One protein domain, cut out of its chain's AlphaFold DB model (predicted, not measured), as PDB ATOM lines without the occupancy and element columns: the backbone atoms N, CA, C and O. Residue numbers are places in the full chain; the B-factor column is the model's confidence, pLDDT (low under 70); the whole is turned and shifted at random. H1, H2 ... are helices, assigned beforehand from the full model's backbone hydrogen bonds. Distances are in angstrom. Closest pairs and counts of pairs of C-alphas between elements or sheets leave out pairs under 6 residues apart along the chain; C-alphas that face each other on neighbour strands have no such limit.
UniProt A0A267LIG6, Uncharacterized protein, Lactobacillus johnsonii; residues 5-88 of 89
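This is residues 5 to 88 of the 89 residues of an uncharacterized protein of Lactobacillus johnsonii (UniProt A0A267LIG6). What shape? Four helices make a compact up-and-down bundle, each running against the one before; H3 packs on H2, H2 on H1, H1 on H4. How large? The 84 printed residues, class all helix, have a radius of gyration of the C-alphas of 12.1 A. The spans are 33 by 24 by 22 A.

Which is longest? H3, residues 43 to 64, spans 31.0 A from C-alpha 43 at (385.518, 418.535, 412.293). The others? H2 is residues 26 to 40, H1 5 to 21, H4 70 to 87, ending at (374.750, 414.043, 399.904).

What touches? H2 and H3, a hairpin, touch, with C-alphas 27 and 61 closest, 5.4 A. H1 and H4 touch, C-alphas 14 and 75 closest, 6.3 A. Backbones? In H2 every O i to N i+4 pair is within hydrogen-bond range; H1 has 12 of 13, H3 16 of 18, H4 12 of 14.

Any cut? The printed part has no cut; its links are tight. Low confidence? Residues 84 to 88 are under pLDDT 70.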
ATOM      1  N   ASP A   5     391.259 411.600 404.385       91.12
ATOM      2  CA  ASP A   5     392.522 411.135 403.806       91.12
ATOM      3  C   ASP A   5     392.371 410.732 402.337       91.12
ATOM      4  O   ASP A   5     393.262 410.993 401.526       91.12
ATOM      5  N   GLU A   6     391.224 410.160 401.962       91.44
ATOM      6  CA  GLU A   6     390.935 409.819 400.567       91.44
ATOM      7  C   GLU A   6     390.809 411.081 399.704       91.44
ATOM      8  O   GLU A   6     391.436 411.163 398.645       91.44
ATOM      9  N   ILE A   7     390.082 412.096 400.187       92.38
ATOM     10  CA  ILE A   7     389.954 413.391 399.499       92.38
ATOM     11  C   ILE A   7     391.326 414.036 399.337       92.38
ATOM     12  O   ILE A   7     391.687 414.440 398.235       92.38
ATOM     13  N   ILE A   8     392.108 414.107 400.417       94.88
ATOM     14  CA  ILE A   8     393.447 414.703 400.388       94.88
ATOM     15  C   ILE A   8     394.352 413.967 399.398       94.88
ATOM     16  O   ILE A   8     395.107 414.622 398.679       94.88
ATOM     17  N   THR A   9     394.274 412.637 399.339       96.06
ATOM     18  CA  THR A   9     395.076 411.823 398.419       96.06
ATOM     19  C   THR A   9     394.727 412.136 396.966       96.06
ATOM     20  O   THR A   9     395.613 412.510 396.197       96.06
ATOM     21  N   ILE A  10     393.441 412.065 396.606       96.00
ATOM     22  CA  ILE A  10     392.969 412.332 395.237       96.00
ATOM     23  C   ILE A  10     393.291 413.770 394.828       96.00
ATOM     24  O   ILE A  10     393.808 414.007 393.740       96.00
ATOM     25  N   LEU A  11     393.028 414.733 395.714       96.31
ATOM     26  CA  LEU A  11     393.246 416.149 395.444       96.31
ATOM     27  C   LEU A  11     394.742 416.479 395.312       96.31
ATOM     28  O   LEU A  11     395.118 417.278 394.460       96.31
ATOM     29  N   THR A  12     395.611 415.823 396.091       98.06
ATOM     30  CA  THR A  12     397.074 415.957 395.958       98.06
ATOM     31  C   THR A  12     397.568 415.402 394.623       98.06
ATOM     32  O   THR A  12     398.360 416.064 393.948       98.06
ATOM     33  N   GLU A  13     397.103 414.216 394.215       98.06
ATOM     34  CA  GLU A  13     397.448 413.646 392.907       98.06
ATOM     35  C   GLU A  13     396.980 414.569 391.775       98.06
ATOM     36  O   GLU A  13     397.743 414.877 390.858       98.06
ATOM     37  N   PHE A  14     395.755 415.082 391.887       97.88
ATOM     38  CA  PHE A  14     395.161 415.927 390.865       97.88
ATOM     39  C   PHE A  14     395.892 417.265 390.706       97.88
ATOM     40  O   PHE A  14     396.277 417.623 389.594       97.88
ATOM     41  N   VAL A  15     396.186 417.953 391.816       97.75
ATOM     42  CA  VAL A  15     397.014 419.172 391.826       97.75
ATOM     43  C   VAL A  15     398.398 418.903 391.233       97.75
ATOM     44  O   VAL A  15     398.930 419.733 390.497       97.75
ATOM     45  N   THR A  16     398.994 417.742 391.512       97.94
ATOM     46  CA  THR A  16     400.317 417.384 390.978       97.94
ATOM     47  C   THR A  16     400.304 417.221 389.459       97.94
ATOM     48  O   THR A  16     401.270 417.607 388.800       97.94
ATOM     49  N   LEU A  17     399.242 416.645 388.889       97.75
ATOM     50  CA  LEU A  17     399.095 416.520 387.435       97.75
ATOM     51  C   LEU A  17     398.802 417.868 386.781       97.75
ATOM     52  O   LEU A  17     399.486 418.234 385.827       97.75
ATOM     53  N   LEU A  18     397.883 418.643 387.355       97.62
ATOM     54  CA  LEU A  18     397.515 419.953 386.826       97.62
ATOM     55  C   LEU A  18     398.675 420.946 386.841       97.62
ATOM     56  O   LEU A  18     398.847 421.697 385.890       97.62
ATOM     57  N   ASN A  19     399.552 420.895 387.845       97.00
ATOM     58  CA  ASN A  19     400.778 421.697 387.839       97.00
ATOM     59  C   ASN A  19     401.756 421.330 386.707       97.00
ATOM     60  O   ASN A  19     402.701 422.073 386.459       97.00
ATOM     61  N   LYS A  20     401.573 420.199 386.016       97.00
ATOM     62  CA  LYS A  20     402.378 419.832 384.840       97.00
ATOM     63  C   LYS A  20     401.709 420.248 383.535       97.00
ATOM     64  O   LYS A  20     402.407 420.607 382.593       97.00
ATOM     65  N   THR A  21     400.387 420.156 383.464       96.38
ATOM     66  CA  THR A  21     399.613 420.357 382.228       96.38
ATOM     67  C   THR A  21     399.061 421.773 382.102       96.38
ATOM     68  O   THR A  21     399.042 422.324 381.006       96.38
ATOM     69  N   ASN A  22     398.654 422.369 383.222       94.25
ATOM     70  CA  ASN A  22     398.034 423.684 383.334       94.25
ATOM     71  C   ASN A  22     398.644 424.510 384.499       94.25
ATOM     72  O   ASN A  22     397.884 425.075 385.301       94.25
ATOM     73  N   PRO A  23     399.990 424.602 384.633       88.69
ATOM     74  CA  PRO A  23     400.615 425.406 385.682       88.69
ATOM     75  C   PRO A  23     400.169 426.860 385.527       88.69
ATOM     76  O   PRO A  23     400.221 427.402 384.427       88.69
ATOM     77  N   HIS A  24     399.742 427.497 386.617       90.62
ATOM     78  CA  HIS A  24     399.254 428.888 386.671       90.62
ATOM     79  C   HIS A  24     397.814 429.146 386.217       90.62
ATOM     80  O   HIS A  24     397.367 430.287 386.315       90.62
ATOM     81  N   SER A  25     397.078 428.124 385.784       96.44
ATOM     82  CA  SER A  25     395.638 428.268 385.544       96.44
ATOM     83  C   SER A  25     394.896 428.608 386.848       96.44
ATOM     84  O   SER A  25     395.306 428.174 387.936       96.44
ATOM     85  N   GLU A  26     393.826 429.406 386.765       97.12
ATOM     86  CA  GLU A  26     393.047 429.830 387.938       97.12
ATOM     87  C   GLU A  26     392.538 428.613 388.722       97.12
ATOM     88  O   GLU A  26     392.616 428.568 389.953       97.12
ATOM     89  N   PHE A  27     392.120 427.573 388.008       97.62
ATOM     90  CA  PHE A  27     391.650 426.324 388.576       97.62
ATOM     91  C   PHE A  27     392.749 425.550 389.307       97.62
ATOM     92  O   PHE A  27     392.500 424.999 390.382       97.62
ATOM     93  N   THR A  28     393.976 425.528 388.777       97.69
ATOM     94  CA  THR A  28     395.103 424.861 389.452       97.69
ATOM     95  C   THR A  28     395.491 425.589 390.734       97.69
ATOM     96  O   THR A  28     395.742 424.943 391.756       97.69
ATOM     97  N   ASN A  29     395.476 426.925 390.714       97.75
ATOM     98  CA  ASN A  29     395.721 427.738 391.906       97.75
ATOM     99  C   ASN A  29     394.619 427.507 392.953       97.75
ATOM    100  O   ASN A  29     394.917 427.144 394.091       97.75
ATOM    101  N   PHE A  30     393.349 427.578 392.540       98.06
ATOM    102  CA  PHE A  30     392.197 427.313 393.403       98.06
ATOM    103  C   PHE A  30     392.253 425.924 394.057       98.06
ATOM    104  O   PHE A  30     392.008 425.788 395.259       98.06
ATOM    105  N   LEU A  31     392.591 424.879 393.293       97.25
ATOM    106  CA  LEU A  31     392.734 423.520 393.821       97.25
ATOM    107  C   LEU A  31     393.884 423.405 394.823       97.25
ATOM    108  O   LEU A  31     393.750 422.706 395.829       97.25
ATOM    109  N   THR A  32     394.996 424.090 394.563       97.81
ATOM    110  CA  THR A  32     396.161 424.108 395.455       97.81
ATOM    111  C   THR A  32     395.813 424.767 396.792       97.81
ATOM    112  O   THR A  32     396.080 424.196 397.854       97.81
ATOM    113  N   ASP A  33     395.140 425.916 396.758       97.94
ATOM    114  CA  ASP A  33     394.702 426.633 397.961       97.94
ATOM    115  C   ASP A  33     393.639 425.846 398.737       97.94
ATOM    116  O   ASP A  33     393.710 425.713 399.967       97.94
ATOM    117  N   SER A  34     392.693 425.240 398.015       97.12
ATOM    118  CA  SER A  34     391.672 424.365 398.595       97.12
ATOM    119  C   SER A  34     392.301 423.156 399.286       97.12
ATOM    120  O   SER A  34     391.927 422.830 400.411       97.12
ATOM    121  N   LEU A  35     393.304 422.518 398.673       97.56
ATOM    122  CA  LEU A  35     394.026 421.388 399.262       97.56
ATOM    123  C   LEU A  35     394.709 421.766 400.581       97.56
ATOM    124  O   LEU A  35     394.602 421.027 401.563       97.56
ATOM    125  N   ASN A  36     395.394 422.909 400.616       97.50
ATOM    126  CA  ASN A  36     396.066 423.398 401.822       97.50
ATOM    127  C   ASN A  36     395.061 423.702 402.947       97.50
ATOM    128  O   ASN A  36     395.277 423.343 404.111       97.50
ATOM    129  N   THR A  37     393.926 424.295 402.588       96.81
ATOM    130  CA  THR A  37     392.847 424.617 403.528       96.81
ATOM    131  C   THR A  37     392.174 423.350 404.066       96.81
ATOM    132  O   THR A  37     392.015 423.184 405.276       96.81
ATOM    133  N   ILE A  38     391.863 422.386 403.197       94.81
ATOM    134  CA  ILE A  38     391.257 421.105 403.581       94.81
ATOM    135  C   ILE A  38     392.194 420.308 404.502       94.81
ATOM    136  O   ILE A  38     391.742 419.788 405.527       94.81
ATOM    137  N   LYS A  39     393.501 420.254 404.202       95.50
ATOM    138  CA  LYS A  39     394.507 419.579 405.045       95.50
ATOM    139  C   LYS A  39     394.505 420.110 406.481       95.50
ATOM    140  O   LYS A  39     394.492 419.312 407.421       95.50
ATOM    141  N   SER A  40     394.470 421.433 406.642       95.38
ATOM    142  CA  SER A  40     394.533 422.101 407.951       95.38
ATOM    143  C   SER A  40     393.196 422.131 408.713       95.38
ATOM    144  O   SER A  40     393.188 422.272 409.934       95.38
ATOM    145  N   SER A  41     392.068 421.944 408.027       93.62
ATOM    146  CA  SER A  41     390.725 421.947 408.626       93.62
ATOM    147  C   SER A  41     390.350 420.622 409.309       93.62
ATOM    148  O   SER A  41     390.733 419.555 408.842       93.62
ATOM    149  N   ASN A  42     389.564 420.641 410.392       90.62
ATOM    150  CA  ASN A  42     389.062 419.432 411.072       90.62
ATOM    151  C   ASN A  42     387.605 419.612 411.528       90.62
ATOM    152  O   ASN A  42     387.124 420.740 411.645       90.62
ATOM    153  N   GLY A  43     386.902 418.507 411.803       88.12
ATOM    154  CA  GLY A  43     385.518 418.535 412.293       88.12
ATOM    155  C   GLY A  43     384.588 419.355 411.387       88.12
ATOM    156  O   GLY A  43     384.601 419.188 410.171       88.12
ATOM    157  N   VAL A  44     383.824 420.279 411.975       87.75
ATOM    158  CA  VAL A  44     382.886 421.162 411.249       87.75
ATOM    159  C   VAL A  44     383.597 422.091 410.260       87.75
ATOM    160  O   VAL A  44     383.069 422.385 409.190       87.75
ATOM    161  N   ALA A  45     384.817 422.540 410.575       91.50
ATOM    162  CA  ALA A  45     385.582 423.365 409.644       91.50
ATOM    163  C   ALA A  45     385.927 422.575 408.375       91.50
ATOM    164  O   ALA A  45     385.842 423.114 407.278       91.50
ATOM    165  N   PHE A  46     386.255 421.286 408.510       90.75
ATOM    166  CA  PHE A  46     386.528 420.420 407.363       90.75
ATOM    167  C   PHE A  46     385.301 420.236 406.472       90.75
ATOM    168  O   PHE A  46     385.404 420.412 405.259       90.75
ATOM    169  N   THR A  47     384.133 419.951 407.050       89.62
ATOM    170  CA  THR A  47     382.905 419.786 406.257       89.62
ATOM    171  C   THR A  47     382.514 421.081 405.541       89.62
ATOM    172  O   THR A  47     382.151 421.033 404.368       89.62
ATOM    173  N   GLY A  48     382.664 422.239 406.194       91.81
ATOM    174  CA  GLY A  48     382.410 423.544 405.574       91.81
ATOM    175  C   GLY A  48     383.357 423.855 404.410       91.81
ATOM    176  O   GLY A  48     382.907 424.282 403.348       91.81
ATOM    177  N   GLN A  49     384.656 423.587 404.570       94.44
ATOM    178  CA  GLN A  49     385.642 423.790 403.499       94.44
ATOM    179  C   GLN A  49     385.429 422.834 402.327       94.44
ATOM    180  O   GLN A  49     385.571 423.228 401.171       94.44
ATOM    181  N   LEU A  50     385.029 421.596 402.609       92.56
ATOM    182  CA  LEU A  50     384.726 420.627 401.568       92.56
ATOM    183  C   LEU A  50     383.476 421.018 400.765       92.56
ATOM    184  O   LEU A  50     383.477 420.921 399.540       92.56
ATOM    185  N   GLN A  51     382.433 421.514 401.435       91.56
ATOM    186  CA  GLN A  51     381.238 422.018 400.760       91.56
ATOM    187  C   GLN A  51     381.547 423.261 399.917       91.56
ATOM    188  O   GLN A  51     381.121 423.346 398.764       91.56
ATOM    189  N   TYR A  52     382.328 424.204 400.458       94.62
ATOM    190  CA  TYR A  52     382.804 425.358 399.698       94.62
ATOM    191  C   TYR A  52     383.554 424.913 398.439       94.62
ATOM    192  O   TYR A  52     383.232 425.370 397.341       94.62
ATOM    193  N   PHE A  53     384.491 423.974 398.588       95.12
ATOM    194  CA  PHE A  53     385.256 423.410 397.485       95.12
ATOM    195  C   PHE A  53     384.349 422.838 396.387       95.12
ATOM    196  O   PHE A  53     384.458 423.256 395.235       95.12
ATOM    197  N   PHE A  54     383.421 421.938 396.728       93.25
ATOM    198  CA  PHE A  54     382.562 421.289 395.732       93.25
ATOM    199  C   PHE A  54     381.603 422.248 395.022       93.25
ATOM    200  O   PHE A  54     381.288 422.029 393.854       93.25
ATOM    201  N   ASN A  55     381.186 423.327 395.684       93.00
ATOM    202  CA  ASN A  55     380.328 424.340 395.071       93.00
ATOM    203  C   ASN A  55     381.087 425.241 394.082       93.00
ATOM    204  O   ASN A  55     380.512 425.667 393.083       93.00
ATOM    205  N   HIS A  56     382.365 425.535 394.344       95.69
ATOM    206  CA  HIS A  56     383.132 426.510 393.558       95.69
ATOM    207  C   HIS A  56     384.023 425.863 392.495       95.69
ATOM    208  O   HIS A  56     384.174 426.434 391.416       95.69
ATOM    209  N   ALA A  57     384.570 424.667 392.740       95.38
ATOM    210  CA  ALA A  57     385.496 424.015 391.813       95.38
ATOM    211  C   ALA A  57     384.932 423.883 390.379       95.38
ATOM    212  O   ALA A  57     385.646 424.239 389.439       95.38
ATOM    213  N   PRO A  58     383.667 423.457 390.158       93.69
ATOM    214  CA  PRO A  58     383.108 423.383 388.806       93.69
ATOM    215  C   PRO A  58     382.999 424.752 388.121       93.69
ATOM    216  O   PRO A  58     383.240 424.854 386.920       93.69
ATOM    217  N   VAL A  59     382.673 425.802 388.884       95.19
ATOM    218  CA  VAL A  59     382.530 427.177 388.380       95.19
ATOM    219  C   VAL A  59     383.884 427.741 387.959       95.19
ATOM    220  O   VAL A  59     384.003 428.285 386.860       95.19
ATOM    221  N   VAL A  60     384.913 427.561 388.793       96.81
ATOM    222  CA  VAL A  60     386.281 427.998 388.476       96.81
ATOM    223  C   VAL A  60     386.803 427.236 387.258       96.81
ATOM    224  O   VAL A  60     387.261 427.861 386.309       96.81
ATOM    225  N   LYS A  61     386.639 425.904 387.213       95.19
ATOM    226  CA  LYS A  61     387.034 425.090 386.048       95.19
ATOM    227  C   LYS A  61     386.385 425.592 384.757       95.19
ATOM    228  O   LYS A  61     387.046 425.662 383.725       95.19
ATOM    229  N   PHE A  62     385.080 425.864 384.800       93.62
ATOM    230  CA  PHE A  62     384.332 426.335 383.635       93.62
ATOM    231  C   PHE A  62     384.828 427.706 383.164       93.62
ATOM    232  O   PHE A  62     385.003 427.906 381.967       93.62
ATOM    233  N   SER A  63     385.094 428.619 384.100       94.88
ATOM    234  CA  SER A  63     385.535 429.988 383.803       94.88
ATOM    235  C   SER A  63     386.955 430.040 383.232       94.88
ATOM    236  O   SER A  63     387.224 430.805 382.312       94.88
ATOM    237  N   ASP A  64     387.839 429.184 383.741       93.69
ATOM    238  CA  ASP A  64     389.254 429.105 383.357       93.69
ATOM    239  C   ASP A  64     389.471 428.385 382.006       93.69
ATOM    240  O   ASP A  64     390.547 428.442 381.417       93.69
ATOM    241  N   ASN A  65     388.434 427.716 381.480       91.88
ATOM    242  CA  ASN A  65     388.398 427.088 380.151       91.88
ATOM    243  C   ASN A  65     389.573 426.128 379.849       91.88
ATOM    244  O   ASN A  65     390.026 425.993 378.709       91.88
ATOM    245  N   ILE A  66     390.072 425.433 380.873       92.62
ATOM    246  CA  ILE A  66     391.153 424.455 380.721       92.62
ATOM    247  C   ILE A  66     390.644 423.106 380.205       92.62
ATOM    248  O   ILE A  66     389.513 422.681 380.470       92.62
ATOM    249  N   THR A  67     391.524 422.389 379.509       93.81
ATOM    250  CA  THR A  67     391.268 421.019 379.050       93.81
ATOM    251  C   THR A  67     391.992 420.023 379.946       93.81
ATOM    252  O   THR A  67     393.168 420.201 380.262       93.81
ATOM    253  N   PHE A  68     391.293 418.960 380.339       96.06
ATOM    254  CA  PHE A  68     391.889 417.853 381.078       96.06
ATOM    255  C   PHE A  68     392.422 416.783 380.133       96.06
ATOM    256  O   PHE A  68     391.825 416.458 379.109       96.06
ATOM    257  N   THR A  69     393.530 416.178 380.536       97.19
ATOM    258  CA  THR A  69     393.936 414.860 380.057       97.19
ATOM    259  C   THR A  69     392.974 413.786 380.573       97.19
ATOM    260  O   THR A  69     392.274 413.965 381.571       97.19
ATOM    261  N   SER A  70     392.990 412.600 379.960       96.88
ATOM    262  CA  SER A  70     392.135 411.490 380.405       96.88
ATOM    263  C   SER A  70     392.415 411.029 381.842       96.88
ATOM    264  O   SER A  70     391.540 410.441 382.473       96.88
ATOM    265  N   GLN A  71     393.627 411.242 382.371       97.00
ATOM    266  CA  GLN A  71     393.940 410.916 383.766       97.00
ATOM    267  C   GLN A  71     393.353 411.956 384.727       97.00
ATOM    268  O   GLN A  71     392.735 411.591 385.725       97.00
ATOM    269  N   GLU A  72     393.495 413.238 384.402       97.81
ATOM    270  CA  GLU A  72     392.907 414.349 385.157       97.81
ATOM    271  C   GLU A  72     391.382 414.264 385.202       97.81
ATOM    272  O   GLU A  72     390.786 414.438 386.261       97.81
ATOM    273  N   GLU A  73     390.747 413.900 384.089       97.19
ATOM    274  CA  GLU A  73     389.298 413.715 384.027       97.19
ATOM    275  C   GLU A  73     388.816 412.559 384.918       97.19
ATOM    276  O   GLU A  73     387.806 412.685 385.610       97.19
ATOM    277  N   LYS A  74     389.570 411.454 384.989       97.00
ATOM    278  CA  LYS A  74     389.272 410.356 385.925       97.00
ATOM    279  C   LYS A  74     389.352 410.809 387.381       97.00
ATOM    280  O   LYS A  74     388.476 410.449 388.166       97.00
ATOM    281  N   LEU A  75     390.378 411.580 387.743       96.88
ATOM    282  CA  LEU A  75     390.529 412.106 389.103       96.88
ATOM    283  C   LEU A  75     389.432 413.113 389.439       96.88
ATOM    284  O   LEU A  75     388.870 413.043 390.527       96.88
ATOM    285  N   TRP A  76     389.084 413.989 388.498       95.75
ATOM    286  CA  TRP A  76     387.984 414.936 388.647       95.75
ATOM    287  C   TRP A  76     386.650 414.231 388.898       95.75
ATOM    288  O   TRP A  76     385.975 414.517 389.884       95.75
ATOM    289  N   ASN A  77     386.306 413.246 388.068       93.94
ATOM    290  CA  ASN A  77     385.067 412.483 388.221       93.94
ATOM    291  C   ASN A  77     385.049 411.684 389.530       93.94
ATOM    292  O   ASN A  77     384.029 411.649 390.217       93.94
ATOM    293  N   LYS A  78     386.187 411.085 389.914       93.44
ATOM    294  CA  LYS A  78     386.322 410.403 391.207       93.44
ATOM    295  C   LYS A  78     386.137 411.374 392.372       93.44
ATOM    296  O   LYS A  78     385.509 411.021 393.356       93.44
ATOM    297  N   LEU A  79     386.674 412.586 392.276       91.62
ATOM    298  CA  LEU A  79     386.539 413.596 393.319       91.62
ATOM    299  C   LEU A  79     385.080 414.054 393.466       91.62
ATOM    300  O   LEU A  79     384.591 414.147 394.589       91.62
ATOM    301  N   LEU A  80     384.372 414.286 392.355       88.94
ATOM    302  CA  LEU A  80     382.956 414.671 392.369       88.94
ATOM    303  C   LEU A  80     382.041 413.570 392.919       88.94
ATOM    304  O   LEU A  80     381.117 413.881 393.669       88.94
ATOM    305  N   SER A  81     382.312 412.295 392.627       87.12
ATOM    306  CA  SER A  81     381.487 411.198 393.153       87.12
ATOM    307  C   SER A  81     381.562 411.077 394.680       87.12
ATOM    308  O   SER A  81     380.611 410.623 395.316       87.12
ATOM    309  N   LEU A  82     382.646 411.556 395.302       83.31
ATOM    310  CA  LEU A  82     382.728 411.651 396.759       83.31
ATOM    311  C   LEU A  82     381.718 412.663 397.326       83.31
ATOM    312  O   LEU A  82     381.155 412.419 398.390       83.31
ATOM    313  N   ASN A  83     381.433 413.763 396.620       74.75
ATOM    314  CA  ASN A  83     380.387 414.707 397.026       74.75
ATOM    315  C   ASN A  83     378.996 414.057 396.969       74.75
ATOM    316  O   ASN A  83     378.198 414.196 397.893       74.75
ATOM    317  N   GLU A  84     378.713 413.301 395.907       67.06
ATOM    318  CA  GLU A  84     377.436 412.595 395.738       67.06
ATOM    319  C   GLU A  84     377.217 411.526 396.819       67.06
ATOM    320  O   GLU A  84     376.108 411.370 397.328       67.06
ATOM    321  N   LEU A  85     378.279 410.836 397.245       57.09
ATOM    322  CA  LEU A  85     378.231 409.896 398.371       57.09
ATOM    323  C   LEU A  85     378.020 410.591 399.727       57.09
ATOM    324  O   LEU A  85     377.492 409.975 400.653       57.09
ATOM    325  N   GLY A  86     378.431 411.854 399.859       52.50
ATOM    326  CA  GLY A  86     378.185 412.677 401.044       52.50
ATOM    327  C   GLY A  86     376.757 413.224 401.134       52.50
ATOM    328  O   GLY A  86     376.256 413.373 402.242       52.50
ATOM    329  N   ASN A  87     376.106 413.476 399.992       52.69
ATOM    330  CA  ASN A  87     374.750 414.043 399.904       52.69
ATOM    331  C   ASN A  87     373.619 412.992 399.904       52.69
ATOM    332  O   ASN A  87     372.450 413.362 399.923       52.69
ATOM    333  N   ASN A  88     373.954 411.697 399.873       48.00
ATOM    334  CA  ASN A  88     373.003 410.574 399.916       48.00
ATOM    335  C   ASN A  88     372.866 409.932 401.318       48.00
ATOM    336  O   ASN A  88     372.363 408.811 401.432       48.00
TER     337      ASN A  88